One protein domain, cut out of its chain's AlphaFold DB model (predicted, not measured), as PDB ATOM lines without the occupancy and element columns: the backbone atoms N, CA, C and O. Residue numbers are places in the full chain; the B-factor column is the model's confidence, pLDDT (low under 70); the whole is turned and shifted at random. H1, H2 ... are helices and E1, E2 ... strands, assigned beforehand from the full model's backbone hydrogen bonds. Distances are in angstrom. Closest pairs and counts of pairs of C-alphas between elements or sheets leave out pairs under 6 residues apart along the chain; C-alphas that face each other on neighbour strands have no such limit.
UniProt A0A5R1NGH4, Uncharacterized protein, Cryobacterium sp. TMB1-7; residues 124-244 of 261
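What this domain is: This is residues 124 to 244 of the 261 residues of an uncharacterized protein of Cryobacterium sp. TMB1-7 (UniProt A0A5R1NGH4). A compact helical body is built round H3, which runs through the middle with a small two-stranded sheet near each end, E2 and E3 at its start and E1 and E4 at its finish. H2 and H4 pack on H3, H1 crosses H2 and meets H4 near its own last residue, Ala 163, and H5 packs on H4 at the far side of the body. The printed part has 121 residues with five named helices and four named strands, in the order E1 E2 H1 H2 E3 H3 H4 H5 E4; both sheets are parallel and the class is mostly helix. The outline is rounded, 37 by 34 by 24 A, with a radius of gyration of the C-alphas of 14.6 A.

Where its parts are: Find C-alpha 125 at (197.771, 232.453, 203.375), where E1, residues 125 to 128, begins; its partner E4, residues 242 to 244, ends at C-alpha 244, (192.683, 228.006, 200.857). The other sheet is E2, residues 139 to 141, and E3, residues 190 to 192. From C-alpha 193 at (187.307, 211.476, 219.269), H3 runs 21.1 A through residues 193 to 207. Look next for H2, residues 170 to 183, 19.6 A long, and H5, residues 225 to 237, 18.0 A. H1 is residues 153 to 163 and H4 is residues 209 to 219.

How they stand to each other: Look first at E1 and E4, parallel at 34 degrees, where N 126 and O 242 are 2.9 A apart. The closest C-alphas of H3 and E4 are those of His 206 and Arg 242, 4.8 A apart. E2 and E3 are parallel at 31 degrees, with N 141 and O 191 2.8 A apart; E2, H1, H2 and E3 form a strand-helix-strand unit, two parallel strands joined through helices, with a left-handed crossover. H2 touches H3 with residues 177 to 182 alone, at a steep tilt of 54 degrees, closest at C-alphas 181 and 199, 5.2 A. H3 and H4 form a helical hairpin at a shallow tilt of 17 degrees, closest at C-alphas 204 and 212, 4.9 A. H1 touches H4, closest at C-alphas 163 and 211, 4.7 A, and touches H2, closest at C-alphas 161 and 174, 5.4 A. H4 and H5 are also a hairpin, closest at C-alphas 217 and 228, 7.1 A; H1 and H5 are apart. Every O i to N i+4 pair is within hydrogen-bond range in H1, H2 and H5, against 10 of 11 in H3 and 6 of 7 in H4.

The domain as a whole: The C-alphas farthest apart, of Val 132 and Thr 226, are 42.8 A apart. The printed part has no cut, and the link from E2 to H1 is long. Mean pLDDT of the printed part is 92.1; look for low confidence at residues 145 to 146, under 70.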
ATOM      1  N   ARG A 124     199.222 236.177 205.971       86.25
ATOM      2  CA  ARG A 124     199.746 234.883 205.527       86.25
ATOM      3  C   ARG A 124     198.588 234.003 205.092       86.25
ATOM      4  O   ARG A 124     197.672 233.755 205.871       86.25
ATOM      5  N   SER A 125     198.653 233.506 203.867       90.62
ATOM      6  CA  SER A 125     197.771 232.453 203.375       90.62
ATOM      7  C   SER A 125     198.595 231.276 202.886       90.62
ATOM      8  O   SER A 125     199.674 231.475 202.329       90.62
ATOM      9  N   PHE A 126     198.068 230.070 203.042       93.38
ATOM     10  CA  PHE A 126     198.633 228.872 202.442       93.38
ATOM     11  C   PHE A 126     197.543 228.098 201.713       93.38
ATOM     12  O   PHE A 126     196.354 228.196 202.033       93.38
ATOM     13  N   ARG A 127     197.963 227.353 200.696       94.56
ATOM     14  CA  ARG A 127     197.083 226.511 199.895       94.56
ATOM     15  C   ARG A 127     197.299 225.060 200.273       94.56
ATOM     16  O   ARG A 127     198.423 224.664 200.574       94.56
ATOM     17  N   TRP A 128     196.221 224.292 200.279       95.00
ATOM     18  CA  TRP A 128     196.273 222.855 200.500       95.00
ATOM     19  C   TRP A 128     195.371 222.146 199.502       95.00
ATOM     20  O   TRP A 128     194.269 222.612 199.192       95.00
ATOM     21  N   SER A 129     195.840 220.988 199.060       91.69
ATOM     22  CA  SER A 129     195.194 220.163 198.048       91.69
ATOM     23  C   SER A 129     195.099 218.750 198.611       91.69
ATOM     24  O   SER A 129     196.082 218.263 199.175       91.69
ATOM     25  N   PRO A 130     193.936 218.090 198.507       89.06
ATOM     26  CA  PRO A 130     193.767 216.774 199.095       89.06
ATOM     27  C   PRO A 130     194.686 215.751 198.418       89.06
ATOM     28  O   PRO A 130     194.839 215.792 197.191       89.06
ATOM     29  N   PRO A 131     195.264 214.803 199.178       85.00
ATOM     30  CA  PRO A 131     195.993 213.692 198.584       85.00
ATOM     31  C   PRO A 131     195.055 212.843 197.717       85.00
ATOM     32  O   PRO A 131     193.843 212.787 197.942       85.00
ATOM     33  N   VAL A 132     195.625 212.131 196.741       79.75
ATOM     34  CA  VAL A 132     194.871 211.241 195.836       79.75
ATOM     35  C   VAL A 132     194.132 210.144 196.613       79.75
ATOM     36  O   VAL A 132     193.040 209.733 196.222       79.75
ATOM     37  N   THR A 133     194.705 209.700 197.731       79.44
ATOM     38  CA  THR A 133     194.137 208.689 198.623       79.44
ATOM     39  C   THR A 133     194.128 209.209 200.054       79.44
ATOM     40  O   THR A 133     195.184 209.391 200.656       79.44
ATOM     41  N   THR A 134     192.942 209.425 200.621       77.81
ATOM     42  CA  THR A 134     192.798 209.732 202.050       77.81
ATOM     43  C   THR A 134     192.547 208.432 202.805       77.81
ATOM     44  O   THR A 134     191.526 207.775 202.607       77.81
ATOM     45  N   HIS A 135     193.483 208.041 203.667       85.69
ATOM     46  CA  HIS A 135     193.263 206.921 204.578       85.69
ATOM     47  C   HIS A 135     192.324 207.353 205.702       85.69
ATOM     48  O   HIS A 135     192.508 208.403 206.312       85.69
ATOM     49  N   HIS A 136     191.303 206.541 205.976       91.19
ATOM     50  CA  HIS A 136     190.362 206.794 207.061       91.19
ATOM     51  C   HIS A 136     190.668 205.858 208.233       91.19
ATOM     52  O   HIS A 136     190.904 204.667 207.999       91.19
ATOM     53  N   PRO A 137     190.614 206.343 209.486       94.50
ATOM     54  CA  PRO A 137     190.650 205.453 210.634       94.50
ATOM     55  C   PRO A 137     189.443 204.513 210.573       94.50
ATOM     56  O   PRO A 137     188.388 204.864 210.045       94.50
ATOM     57  N   THR A 138     189.581 203.312 211.117       96.38
ATOM     58  CA  THR A 138     188.479 202.344 211.188       96.38
ATOM     59  C   THR A 138     187.760 202.415 212.529       96.38
ATOM     60  O   THR A 138     186.562 202.134 212.592       96.38
ATOM     61  N   THR A 139     188.458 202.865 213.575       96.31
ATOM     62  CA  THR A 139     187.980 202.844 214.960       96.31
ATOM     63  C   THR A 139     188.163 204.197 215.645       96.31
ATOM     64  O   THR A 139     189.190 204.859 215.495       96.31
ATOM     65  N   VAL A 140     187.168 204.597 216.441       95.44
ATOM     66  CA  VAL A 140     187.185 205.801 217.274       95.44
ATOM     67  C   VAL A 140     186.997 205.455 218.746       95.44
ATOM     68  O   VAL A 140     185.981 204.873 219.137       95.44
ATOM     69  N   LEU A 141     187.933 205.903 219.579       93.69
ATOM     70  CA  LEU A 141     187.867 205.815 221.035       93.69
ATOM     71  C   LEU A 141     187.220 207.076 221.617       93.69
ATOM     72  O   LEU A 141     187.653 208.201 221.347       93.69
ATOM     73  N   LYS A 142     186.174 206.912 222.431       89.56
ATOM     74  CA  LYS A 142     185.465 208.029 223.080       89.56
ATOM     75  C   LYS A 142     186.038 208.310 224.474       89.56
ATOM     76  O   LYS A 142     186.479 207.398 225.160       89.56
ATOM     77  N   LYS A 143     185.944 209.568 224.928       78.75
ATOM     78  CA  LYS A 143     186.506 210.082 226.201       78.75
ATOM     79  C   LYS A 143     186.119 209.297 227.472       78.75
ATOM     80  O   LYS A 143     186.857 209.338 228.444       78.75
ATOM     81  N   ASN A 144     184.991 208.585 227.480       75.88
ATOM     82  CA  ASN A 144     184.438 207.963 228.692       75.88
ATOM     83  C   ASN A 144     184.697 206.446 228.784       75.88
ATOM     84  O   ASN A 144     183.836 205.743 229.305       75.88
ATOM     85  N   ASN A 145     185.795 205.923 228.217       59.47
ATOM     86  CA  ASN A 145     186.055 204.471 228.131       59.47
ATOM     87  C   ASN A 145     184.861 203.661 227.588       59.47
ATOM     88  O   ASN A 145     184.661 202.502 227.934       59.47
ATOM     89  N   ARG A 146     184.033 204.277 226.734       68.19
ATOM     90  CA  ARG A 146     183.010 203.525 226.003       68.19
ATOM     91  C   ARG A 146     183.710 202.627 224.993       68.19
ATOM     92  O   ARG A 146     184.732 203.039 224.442       68.19
ATOM     93  N   GLU A 147     183.103 201.470 224.741       80.69
ATOM     94  CA  GLU A 147     183.517 200.516 223.711       80.69
ATOM     95  C   GLU A 147     183.969 201.239 222.427       80.69
ATOM     96  O   GLU A 147     183.296 202.193 221.994       80.69
ATOM     97  N   PRO A 148     185.101 200.822 221.830       89.62
ATOM     98  CA  PRO A 148     185.566 201.355 220.560       89.62
ATOM     99  C   PRO A 148     184.439 201.343 219.522       89.62
ATOM    100  O   PRO A 148     183.776 200.333 219.304       89.62
ATOM    101  N   ALA A 149     184.198 202.485 218.881       91.00
ATOM    102  CA  ALA A 149     183.146 202.614 217.879       91.00
ATOM    103  C   ALA A 149     183.748 202.595 216.475       91.00
ATOM    104  O   ALA A 149     184.814 203.165 216.251       91.00
ATOM    105  N   LYS A 150     183.039 202.019 215.502       95.44
ATOM    106  CA  LYS A 150     183.430 202.129 214.092       95.44
ATOM    107  C   LYS A 150     183.430 203.600 213.662       95.44
ATOM    108  O   LYS A 150     182.468 204.326 213.922       95.44
ATOM    109  N   PHE A 151     184.491 204.038 212.989       95.88
ATOM    110  CA  PHE A 151     184.539 205.363 212.383       95.88
ATOM    111  C   PHE A 151     183.497 205.470 211.264       95.88
ATOM    112  O   PHE A 151     183.416 204.619 210.376       95.88
ATOM    113  N   ALA A 152     182.705 206.538 211.301       94.31
ATOM    114  CA  ALA A 152     181.680 206.826 210.312       94.31
ATOM    115  C   ALA A 152     181.966 208.178 209.650       94.31
ATOM    116  O   ALA A 152     181.637 209.228 210.208       94.31
ATOM    117  N   TYR A 153     182.543 208.150 208.442       95.12
ATOM    118  CA  TYR A 153     182.894 209.362 207.688       95.12
ATOM    119  C   TYR A 153     181.703 210.314 207.529       95.12
ATOM    120  O   TYR A 153     181.835 211.504 207.782       95.12
ATOM    121  N   GLY A 154     180.514 209.794 207.200       95.00
ATOM    122  CA  GLY A 154     179.313 210.620 207.048       95.00
ATOM    123  C   GLY A 154     178.925 211.376 208.326       95.00
ATOM    124  O   GLY A 154     178.554 212.543 208.257       95.00
ATOM    125  N   GLN A 155     179.067 210.756 209.505       93.44
ATOM    126  CA  GLN A 155     178.805 211.430 210.783       93.44
ATOM    127  C   GLN A 155     179.867 212.495 211.080       93.44
ATOM    128  O   GLN A 155     179.536 213.586 211.549       93.44
ATOM    129  N   PHE A 156     181.132 212.184 210.792       95.38
ATOM    130  CA  PHE A 156     182.243 213.115 210.947       95.38
ATOM    131  C   PHE A 156     182.072 214.344 210.042       95.38
ATOM    132  O   PHE A 156     182.046 215.466 210.542       95.38
ATOM    133  N   LEU A 157     181.825 214.142 208.746       96.56
ATOM    134  CA  LEU A 157     181.553 215.209 207.783       96.56
ATOM    135  C   LEU A 157     180.363 216.074 208.215       96.56
ATOM    136  O   LEU A 157     180.458 217.301 208.222       96.56
ATOM    137  N   LYS A 158     179.267 215.446 208.652       94.25
ATOM    138  CA  LYS A 158     178.066 216.155 209.104       94.25
ATOM    139  C   LYS A 158     178.339 217.085 210.290       94.25
ATOM    140  O   LYS A 158     177.764 218.166 210.364       94.25
ATOM    141  N   SER A 159     179.249 216.710 211.191       93.25
ATOM    142  CA  SER A 159     179.651 217.583 212.304       93.25
ATOM    143  C   SER A 159     180.340 218.872 211.831       93.25
ATOM    144  O   SER A 159     180.092 219.938 212.390       93.25
ATOM    145  N   ILE A 160     181.132 218.794 210.758       96.81
ATOM    146  CA  ILE A 160     181.801 219.948 210.143       96.81
ATOM    147  C   ILE A 160     180.788 220.790 209.356       96.81
ATOM    148  O   ILE A 160     180.792 222.016 209.460       96.81
ATOM    149  N   GLN A 161     179.869 220.143 208.632       96.25
ATOM    150  CA  GLN A 161     178.772 220.820 207.929       96.25
ATOM    151  C   GLN A 161     177.910 221.652 208.884       96.25
ATOM    152  O   GLN A 161     177.572 222.783 208.555       96.25
ATOM    153  N   TYR A 162     177.612 221.144 210.086       93.00
ATOM    154  CA  TYR A 162     176.874 221.914 211.090       93.00
ATOM    155  C   TYR A 162     177.609 223.183 211.536       93.00
ATOM    156  O   TYR A 162     176.979 224.223 211.713       93.00
ATOM    157  N   ALA A 163     178.936 223.136 211.678       94.56
ATOM    158  CA  ALA A 163     179.715 224.329 212.002       94.56
ATOM    159  C   ALA A 163     179.663 225.367 210.862       94.56
ATOM    160  O   ALA A 163     179.525 226.566 211.113       94.56
ATOM    161  N   LEU A 164     179.706 224.900 209.612       95.31
ATOM    162  CA  LEU A 164     179.684 225.722 208.399       95.31
ATOM    163  C   LEU A 164     178.272 226.091 207.911       95.31
ATOM    164  O   LEU A 164     178.146 226.698 206.850       95.31
ATOM    165  N   ASP A 165     177.210 225.764 208.651       91.62
ATOM    166  CA  ASP A 165     175.840 225.980 208.181       91.62
ATOM    167  C   ASP A 165     175.568 227.458 207.836       91.62
ATOM    168  O   ASP A 165     175.850 228.376 208.619       91.62
ATOM    169  N   GLY A 166     175.047 227.698 206.633       87.88
ATOM    170  CA  GLY A 166     174.820 229.035 206.085       87.88
ATOM    171  C   GLY A 166     176.085 229.846 205.770       87.88
ATOM    172  O   GLY A 166     175.977 231.057 205.604       87.88
ATOM    173  N   ARG A 167     177.278 229.237 205.707       91.94
ATOM    174  CA  ARG A 167     178.514 229.881 205.221       91.94
ATOM    175  C   ARG A 167     178.691 229.668 203.715       91.94
ATOM    176  O   ARG A 167     178.145 228.729 203.133       91.94
ATOM    177  N   SER A 168     179.472 230.524 203.058       88.00
ATOM    178  CA  SER A 168     179.756 230.378 201.625       88.00
ATOM    179  C   SER A 168     180.477 229.059 201.320       88.00
ATOM    180  O   SER A 168     181.441 228.714 202.005       88.00
ATOM    181  N   ASN A 169     180.053 228.349 200.268       89.25
ATOM    182  CA  ASN A 169     180.637 227.067 199.844       89.25
ATOM    183  C   ASN A 169     180.685 225.998 200.956       89.25
ATOM    184  O   ASN A 169     181.557 225.133 200.921       89.25
ATOM    185  N   ALA A 170     179.770 226.049 201.934       91.31
ATOM    186  CA  ALA A 170     179.809 225.217 203.139       91.31
ATOM    187  C   ALA A 170     180.018 223.722 202.860       91.31
ATOM    188  O   ALA A 170     180.849 223.098 203.511       91.31
ATOM    189  N   GLU A 171     179.312 223.155 201.879       92.69
ATOM    190  CA  GLU A 171     179.421 221.731 201.542       92.69
ATOM    191  C   GLU A 171     180.823 221.352 201.054       92.69
ATOM    192  O   GLU A 171     181.432 220.422 201.583       92.69
ATOM    193  N   TYR A 172     181.358 222.107 200.090       93.56
ATOM    194  CA  TYR A 172     182.706 221.896 199.565       93.56
ATOM    195  C   TYR A 172     183.764 222.102 200.653       93.56
ATOM    196  O   TYR A 172     184.647 221.264 200.835       93.56
ATOM    197  N   THR A 173     183.649 223.187 201.419       95.44
ATOM    198  CA  THR A 173     184.569 223.503 202.514       95.44
ATOM    199  C   THR A 173     184.543 222.425 203.596       95.44
ATOM    200  O   THR A 173     185.596 222.062 204.109       95.44
ATOM    201  N   ALA A 174     183.370 221.872 203.923       96.81
ATOM    202  CA  ALA A 174     183.245 220.797 204.900       96.81
ATOM    203  C   ALA A 174     183.931 219.508 204.430       96.81
ATOM    204  O   ALA A 174     184.641 218.884 205.215       96.81
ATOM    205  N   ASP A 175     183.756 219.128 203.161       95.69
ATOM    206  CA  ASP A 175     184.418 217.952 202.584       95.69
ATOM    207  C   ASP A 175     185.946 218.119 202.549       95.69
ATOM    208  O   ASP A 175     186.685 217.218 202.948       95.69
ATOM    209  N   MET A 176     186.440 219.294 202.151       96.31
ATOM    210  CA  MET A 176     187.878 219.583 202.156       96.31
ATOM    211  C   MET A 176     188.461 219.625 203.568       96.31
ATOM    212  O   MET A 176     189.514 219.039 203.808       96.31
ATOM    213  N   ALA A 177     187.759 220.240 204.521       96.75
ATOM    214  CA  ALA A 177     188.161 220.244 205.921       96.75
ATOM    215  C   ALA A 177     188.185 218.824 206.506       96.75
ATOM    216  O   ALA A 177     189.119 218.478 207.226       96.75
ATOM    217  N   ALA A 178     187.209 217.974 206.166       96.62
ATOM    218  CA  ALA A 178     187.212 216.576 206.585       96.62
ATOM    219  C   ALA A 178     188.470 215.852 206.083       96.62
ATOM    220  O   ALA A 178     189.159 215.207 206.871       96.62
ATOM    221  N   LYS A 179     188.809 216.008 204.798       95.81
ATOM    222  CA  LYS A 179     190.014 215.403 204.211       95.81
ATOM    223  C   LYS A 179     191.294 215.951 204.830       95.81
ATOM    224  O   LYS A 179     192.167 215.160 205.156       95.81
ATOM    225  N   PHE A 180     191.379 217.262 205.056       96.06
ATOM    226  CA  PHE A 180     192.518 217.899 205.722       96.06
ATOM    227  C   PHE A 180     192.762 217.305 207.113       96.06
ATOM    228  O   PHE A 180     193.886 216.952 207.467       96.06
ATOM    229  N   VAL A 181     191.698 217.138 207.902       96.50
ATOM    230  CA  VAL A 181     191.806 216.547 209.241       96.50
ATOM    231  C   VAL A 181     192.232 215.083 209.168       96.50
ATOM    232  O   VAL A 181     193.103 214.668 209.928       96.50
ATOM    233  N   LEU A 182     191.650 214.296 208.265       95.94
ATOM    234  CA  LEU A 182     191.978 212.873 208.144       95.94
ATOM    235  C   LEU A 182     193.387 212.633 207.591       95.94
ATOM    236  O   LEU A 182     194.041 211.687 208.016       95.94
ATOM    237  N   ASP A 183     193.881 213.511 206.721       94.62
ATOM    238  CA  ASP A 183     195.253 213.471 206.209       94.62
ATOM    239  C   ASP A 183     196.288 213.620 207.338       94.62
ATOM    240  O   ASP A 183     197.250 212.856 207.412       94.62
ATOM    241  N   SER A 184     196.020 214.501 208.312       93.19
ATOM    242  CA  SER A 184     196.856 214.654 209.519       93.19
ATOM    243  C   SER A 184     196.850 213.432 210.454       93.19
ATOM    244  O   SER A 184     197.675 213.335 211.362       93.19
ATOM    245  N   LEU A 185     195.919 212.498 210.239       94.31
ATOM    246  CA  LEU A 185     195.775 211.245 210.983       94.31
ATOM    247  C   LEU A 185     196.127 210.024 210.119       94.31
ATOM    248  O   LEU A 185     195.847 208.886 210.509       94.31
ATOM    249  N   SER A 186     196.731 210.242 208.948       90.94
ATOM    250  CA  SER A 186     197.139 209.168 208.050       90.94
ATOM    251  C   SER A 186     198.071 208.174 208.761       90.94
ATOM    252  O   SER A 186     198.893 208.528 209.605       90.94
ATOM    253  N   GLY A 187     197.866 206.884 208.483       91.12
ATOM    254  CA  GLY A 187     198.567 205.783 209.155       91.12
ATOM    255  C   GLY A 187     197.963 205.335 210.496       91.12
ATOM    256  O   GLY A 187     198.327 204.268 210.983       91.12
ATOM    257  N   GLN A 188     197.008 206.069 211.080       94.88
ATOM    258  CA  GLN A 188     196.342 205.657 212.324       94.88
ATOM    259  C   GLN A 188     195.050 204.877 212.041       94.88
ATOM    260  O   GLN A 188     194.068 205.416 211.535       94.88
ATOM    261  N   THR A 189     195.014 203.599 212.423       95.88
ATOM    262  CA  THR A 189     193.801 202.764 212.321       95.88
ATOM    263  C   THR A 189     192.772 203.099 213.407       95.88
ATOM    264  O   THR A 189     191.567 203.044 213.165       95.88
ATOM    265  N   THR A 190     193.243 203.475 214.598       95.44
ATOM    266  CA  THR A 190     192.411 203.841 215.750       95.44
ATOM    267  C   THR A 190     192.751 205.256 216.194       95.44
ATOM    268  O   THR A 190     193.922 205.563 216.393       95.44
ATOM    269  N   VAL A 191     191.736 206.105 216.372       95.94
ATOM    270  CA  VAL A 191     191.908 207.504 216.797       95.94
ATOM    271  C   VAL A 191     190.982 207.851 217.957       95.94
ATOM    272  O   VAL A 191     189.895 207.296 218.100       95.94
ATOM    273  N   HIS A 192     191.356 208.812 218.788       94.56
ATOM    274  CA  HIS A 192     190.465 209.366 219.799       94.56
ATOM    275  C   HIS A 192     189.515 210.397 219.188       94.56
ATOM    276  O   HIS A 192     189.905 211.231 218.371       94.56
ATOM    277  N   SER A 193     188.270 210.442 219.672       93.50
ATOM    278  CA  SER A 193     187.307 211.476 219.269       93.50
ATOM    279  C   SER A 193     187.817 212.893 219.564       93.50
ATOM    280  O   SER A 193     187.459 213.839 218.869       93.50
ATOM    281  N   ALA A 194     188.669 213.038 220.584       91.94
ATOM    282  CA  ALA A 194     189.337 214.293 220.906       91.94
ATOM    283  C   ALA A 194     190.341 214.718 219.821       91.94
ATOM    284  O   ALA A 194     190.382 215.897 219.493       91.94
ATOM    285  N   GLN A 195     191.092 213.785 219.218       95.06
ATOM    286  CA  GLN A 195     192.017 214.102 218.120       95.06
ATOM    287  C   GLN A 195     191.255 214.636 216.903       95.06
ATOM    288  O   GLN A 195     191.634 215.662 216.346       95.06
ATOM    289  N   LEU A 196     190.131 214.003 216.549       95.88
ATOM    290  CA  LEU A 196     189.249 214.482 215.480       95.88
ATOM    291  C   LEU A 196     188.714 215.891 215.777       95.88
ATOM    292  O   LEU A 196     188.739 216.756 214.906       95.88
ATOM    293  N   ALA A 197     188.264 216.140 217.010       95.06
ATOM    294  CA  ALA A 197     187.738 217.442 217.410       95.06
ATOM    295  C   ALA A 197     188.814 218.543 217.385       95.06
ATOM    296  O   ALA A 197     188.556 219.639 216.891       95.06
ATOM    297  N   VAL A 198     190.028 218.248 217.863       95.81
ATOM    298  CA  VAL A 198     191.183 219.155 217.773       95.81
ATOM    299  C   VAL A 198     191.534 219.432 216.313       95.81
ATOM    300  O   VAL A 198     191.722 220.589 215.955       95.81
ATOM    301  N   GLY A 199     191.552 218.408 215.457       97.00
ATOM    302  CA  GLY A 199     191.790 218.570 214.024       97.00
ATOM    303  C   GLY A 199     190.772 219.501 213.363       97.00
ATOM    304  O   GLY A 199     191.165 220.432 212.659       97.00
ATOM    305  N   ILE A 200     189.475 219.311 213.643       97.56
ATOM    306  CA  ILE A 200     188.410 220.200 213.150       97.56
ATOM    307  C   ILE A 200     188.650 221.636 213.624       97.56
ATOM    308  O   ILE A 200     188.612 222.553 212.808       97.56
ATOM    309  N   LEU A 201     188.914 221.843 214.918       97.56
ATOM    310  CA  LEU A 201     189.169 223.178 215.463       97.56
ATOM    311  C   LEU A 201     190.370 223.843 214.794       97.56
ATOM    312  O   LEU A 201     190.268 224.998 214.392       97.56
ATOM    313  N   THR A 202     191.483 223.126 214.646       96.75
ATOM    314  CA  THR A 202     192.671 223.641 213.961       96.75
ATOM    315  C   THR A 202     192.316 224.047 212.538       96.75
ATOM    316  O   THR A 202     192.510 225.204 212.182       96.75
ATOM    317  N   CYS A 203     191.705 223.155 211.754       97.56
ATOM    318  CA  CYS A 203     191.315 223.438 210.374       97.56
ATOM    319  C   CYS A 203     190.379 224.652 210.271       97.56
ATOM    320  O   CYS A 203     190.663 225.591 209.529       97.56
ATOM    321  N   LEU A 204     189.274 224.667 211.024       97.19
ATOM    322  CA  LEU A 204     188.284 225.742 210.949       97.19
ATOM    323  C   LEU A 204     188.866 227.090 211.375       97.19
ATOM    324  O   LEU A 204     188.511 228.101 210.779       97.19
ATOM    325  N   ARG A 205     189.819 227.116 212.317       96.19
ATOM    326  CA  ARG A 205     190.519 228.347 212.714       96.19
ATOM    327  C   ARG A 205     191.260 229.013 211.548       96.19
ATOM    328  O   ARG A 205     191.414 230.229 211.541       96.19
ATOM    329  N   HIS A 206     191.718 228.238 210.564       96.06
ATOM    330  CA  HIS A 206     192.368 228.758 209.357       96.06
ATOM    331  C   HIS A 206     191.375 229.119 208.241       96.06
ATOM    332  O   HIS A 206     191.727 229.876 207.334       96.06
ATOM    333  N   VAL A 207     190.151 228.590 208.290       95.38
ATOM    334  CA  VAL A 207     189.172 228.661 207.194       95.38
ATOM    335  C   VAL A 207     188.092 229.706 207.459       95.38
ATOM    336  O   VAL A 207     187.851 230.559 206.610       95.38
ATOM    337  N   ASP A 208     187.439 229.653 208.620       95.69
ATOM    338  CA  ASP A 208     186.272 230.478 208.925       95.69
ATOM    339  C   ASP A 208     186.113 230.675 210.439       95.69
ATOM    340  O   ASP A 208     185.840 229.733 211.188       95.69
ATOM    341  N   ASP A 209     186.259 231.924 210.887       95.62
ATOM    342  CA  ASP A 209     186.239 232.281 212.310       95.62
ATOM    343  C   ASP A 209     184.893 231.941 212.973       95.62
ATOM    344  O   ASP A 209     184.852 231.542 214.135       95.62
ATOM    345  N   ILE A 210     183.779 232.064 212.244       95.94
ATOM    346  CA  ILE A 210     182.436 231.813 212.779       95.94
ATOM    347  C   ILE A 210     182.197 230.313 212.930       95.94
ATOM    348  O   ILE A 210     181.723 229.861 213.976       95.94
ATOM    349  N   ALA A 211     182.554 229.528 211.912       96.56
ATOM    350  CA  ALA A 211     182.476 228.073 211.980       96.56
ATOM    351  C   ALA A 211     183.384 227.527 213.088       96.56
ATOM    352  O   ALA A 211     182.972 226.648 213.852       96.56
ATOM    353  N   TYR A 212     184.585 228.096 213.230       97.62
ATOM    354  CA  TYR A 212     185.471 227.801 214.348       97.62
ATOM    355  C   TYR A 212     184.790 228.060 215.690       97.62
ATOM    356  O   TYR A 212     184.746 227.155 216.516       97.62
ATOM    357  N   LEU A 213     184.225 229.254 215.907       96.75
ATOM    358  CA  LEU A 213     183.593 229.617 217.179       96.75
ATOM    359  C   LEU A 213     182.405 228.708 217.516       96.75
ATOM    360  O   LEU A 213     182.315 228.225 218.644       96.75
ATOM    361  N   ARG A 214     181.545 228.384 216.539       95.12
ATOM    362  CA  ARG A 214     180.445 227.414 216.716       95.12
ATOM    363  C   ARG A 214     180.954 226.054 217.190       95.12
ATOM    364  O   ARG A 214     180.376 225.448 218.091       95.12
ATOM    365  N   CYS A 215     182.053 225.584 216.606       95.00
ATOM    366  CA  CYS A 215     182.677 224.330 217.005       95.00
ATOM    367  C   CYS A 215     183.362 224.443 218.380       95.00
ATOM    368  O   CYS A 215     183.213 223.558 219.223       95.00
ATOM    369  N   ALA A 216     184.069 225.544 218.640       95.69
ATOM    370  CA  ALA A 216     184.852 225.775 219.851       95.69
ATOM    371  C   ALA A 216     183.979 225.801 221.105       95.69
ATOM    372  O   ALA A 216     184.348 225.165 222.091       95.69
ATOM    373  N   VAL A 217     182.805 226.443 221.056       92.69
ATOM    374  CA  VAL A 217     181.873 226.463 222.196       92.69
ATOM    375  C   VAL A 217     181.518 225.042 222.640       92.69
ATOM    376  O   VAL A 217     181.560 224.740 223.832       92.69
ATOM    377  N   MET A 218     181.263 224.146 221.683       89.69
ATOM    378  CA  MET A 218     180.905 222.753 221.956       89.69
ATOM    379  C   MET A 218     182.110 221.906 222.378       89.69
ATOM    380  O   MET A 218     182.056 221.203 223.384       89.69
ATOM    381  N   VAL A 219     183.211 221.968 221.623       90.25
ATOM    382  CA  VAL A 219     184.383 221.098 221.822       90.25
ATOM    383  C   VAL A 219     185.176 221.489 223.066       90.25
ATOM    384  O   VAL A 219     185.589 220.614 223.827       90.25
ATOM    385  N   LYS A 220     185.374 222.792 223.295       91.06
ATOM    386  CA  LYS A 220     186.065 223.313 224.482       91.06
ATOM    387  C   LYS A 220     185.126 223.474 225.679       91.06
ATOM    388  O   LYS A 220     185.602 223.760 226.773       91.06
ATOM    389  N   ASN A 221     183.818 223.254 225.493       88.69
ATOM    390  CA  ASN A 221     182.798 223.403 226.530       88.69
ATOM    391  C   ASN A 221     182.878 224.804 227.176       88.69
ATOM    392  O   ASN A 221     183.057 224.940 228.387       88.69
ATOM    393  N   LEU A 222     182.782 225.852 226.349       89.38
ATOM    394  CA  LEU A 222     182.844 227.250 226.793       89.38
ATOM    395  C   LEU A 222     181.527 227.622 227.487       89.38
ATOM    396  O   LEU A 222     180.505 227.836 226.840       89.38
ATOM    397  N   ARG A 223     181.547 227.661 228.825       85.31
ATOM    398  CA  ARG A 223     180.346 227.816 229.671       85.31
ATOM    399  C   ARG A 223     180.092 229.236 230.170       85.31
ATOM    400  O   ARG A 223     179.356 229.422 231.130       85.31
ATOM    401  N   SER A 224     180.712 230.247 229.580       87.25
ATOM    402  CA  SER A 224     180.417 231.633 229.931       87.25
ATOM    403  C   SER A 224     180.666 232.545 228.746       87.25
ATOM    404  O   SER A 224     181.481 232.244 227.873       87.25
ATOM    405  N   VAL A 225     179.971 233.681 228.727       90.00
ATOM    406  CA  VAL A 225     180.180 234.711 227.703       90.00
ATOM    407  C   VAL A 225     181.620 235.227 227.749       90.00
ATOM    408  O   VAL A 225     182.204 235.448 226.697       90.00
ATOM    409  N   THR A 226     182.219 235.335 228.940       89.06
ATOM    410  CA  THR A 226     183.627 235.720 229.118       89.06
ATOM    411  C   THR A 226     184.576 234.758 228.408       89.06
ATOM    412  O   THR A 226     185.393 235.206 227.617       89.06
ATOM    413  N   LEU A 227     184.417 233.443 228.599       89.81
ATOM    414  CA  LEU A 227     185.256 232.441 227.924       89.81
ATOM    415  C   LEU A 227     185.081 232.475 226.399       89.81
ATOM    416  O   LEU A 227     186.031 232.263 225.653       89.81
ATOM    417  N   ILE A 228     183.863 232.745 225.919       93.06
ATOM    418  CA  ILE A 228     183.623 232.916 224.484       93.06
ATOM    419  C   ILE A 228     184.318 234.185 223.989       93.06
ATOM    420  O   ILE A 228     185.004 234.132 222.976       93.06
ATOM    421  N   ALA A 229     184.188 235.300 224.709       91.75
ATOM    422  CA  ALA A 229     184.852 236.551 224.371       91.75
ATOM    423  C   ALA A 229     186.376 236.377 224.321       91.75
ATOM    424  O   ALA A 229     186.986 236.786 223.339       91.75
ATOM    425  N   GLU A 230     186.984 235.707 225.305       91.12
ATOM    426  CA  GLU A 230     188.410 235.342 225.310       91.12
ATOM    427  C   GLU A 230     188.818 234.554 224.058       91.12
ATOM    428  O   GLU A 230     189.860 234.832 223.461       91.12
ATOM    429  N   GLU A 231     187.984 233.615 223.607       94.44
ATOM    430  CA  GLU A 231     188.228 232.864 222.376       94.44
ATOM    431  C   GLU A 231     188.189 233.767 221.133       94.44
ATOM    432  O   GLU A 231     189.067 233.674 220.268       94.44
ATOM    433  N   VAL A 232     187.213 234.682 221.058       94.00
ATOM    434  CA  VAL A 232     187.125 235.684 219.983       94.00
ATOM    435  C   VAL A 232     188.353 236.599 219.996       94.00
ATOM    436  O   VAL A 232     188.974 236.816 218.953       94.00
ATOM    437  N   TYR A 233     188.773 237.071 221.171       89.88
ATOM    438  CA  TYR A 233     190.002 237.849 221.328       89.88
ATOM    439  C   TYR A 233     191.229 237.076 220.858       89.88
ATOM    440  O   TYR A 233     192.076 237.628 220.154       89.88
ATOM    441  N   GLY A 234     191.319 235.788 221.193       90.00
ATOM    442  CA  GLY A 234     192.400 234.918 220.751       90.00
ATOM    443  C   GLY A 234     192.498 234.812 219.227       90.00
ATOM    444  O   GLY A 234     193.607 234.724 218.700       90.00
ATOM    445  N   LEU A 235     191.374 234.831 218.503       91.56
ATOM    446  CA  LEU A 235     191.360 234.859 217.031       91.56
ATOM    447  C   LEU A 235     191.888 236.180 216.467       91.56
ATOM    448  O   LEU A 235     192.591 236.173 215.462       91.56
ATOM    449  N   MET A 236     191.564 237.304 217.105       89.62
ATOM    450  CA  MET A 236     191.933 238.637 216.613       89.62
ATOM    451  C   MET A 236     193.369 239.032 216.962       89.62
ATOM    452  O   MET A 236     194.050 239.679 216.167       89.62
ATOM    453  N   ARG A 237     193.836 238.660 218.158       88.12
ATOM    454  CA  ARG A 237     195.185 238.981 218.643       88.12
ATOM    455  C   ARG A 237     196.248 238.128 217.962       88.12
ATOM    456  O   ARG A 237     197.318 238.631 217.630       88.12
ATOM    457  N   THR A 238     195.936 236.853 217.742       88.44
ATOM    458  CA  THR A 238     196.834 235.889 217.105       88.44
ATOM    459  C   THR A 238     196.084 235.185 215.975       88.44
ATOM    460  O   THR A 238     195.681 234.021 216.128       88.44
ATOM    461  N   PRO A 239     195.841 235.888 214.852       89.00
ATOM    462  CA  PRO A 239     195.129 235.289 213.741       89.00
ATOM    463  C   PRO A 239     195.957 234.175 213.125       89.00
ATOM    464  O   PRO A 239     197.175 234.270 212.986       89.00
ATOM    465  N   SER A 240     195.263 233.108 212.761       91.19
ATOM    466  CA  SER A 240     195.850 231.987 212.050       91.19
ATOM    467  C   SER A 240     196.047 232.338 210.567       91.19
ATOM    468  O   SER A 240     195.185 233.005 209.989       91.19
ATOM    469  N   PRO A 241     197.121 231.855 209.910       93.38
ATOM    470  CA  PRO A 241     197.263 231.965 208.460       93.38
ATOM    471  C   PRO A 241     196.028 231.423 207.735       93.38
ATOM    472  O   PRO A 241     195.519 230.371 208.113       93.38
ATOM    473  N   ARG A 242     195.535 232.096 206.697       93.88
ATOM    474  CA  ARG A 242     194.318 231.654 206.003       93.88
ATOM    475  C   ARG A 242     194.590 230.427 205.131       93.88
ATOM    476  O   ARG A 242     195.503 230.448 204.308       93.88
ATOM    477  N   LEU A 243     193.786 229.381 205.304       95.06
ATOM    478  CA  LEU A 243     193.842 228.162 204.501       95.06
ATOM    479  C   LEU A 243     192.906 228.287 203.297       95.06
ATOM    480  O   LEU A 243     191.713 228.542 203.453       95.06
ATOM    481  N   GLN A 244     193.446 228.079 202.100       94.44
ATOM    482  CA  GLN A 244     192.683 228.006 200.857       94.44
ATOM    483  C   GLN A 244     192.718 226.577 200.318       94.44
ATOM    484  O   GLN A 244     193.788 226.037 200.042       94.44
TER     485      GLN A 244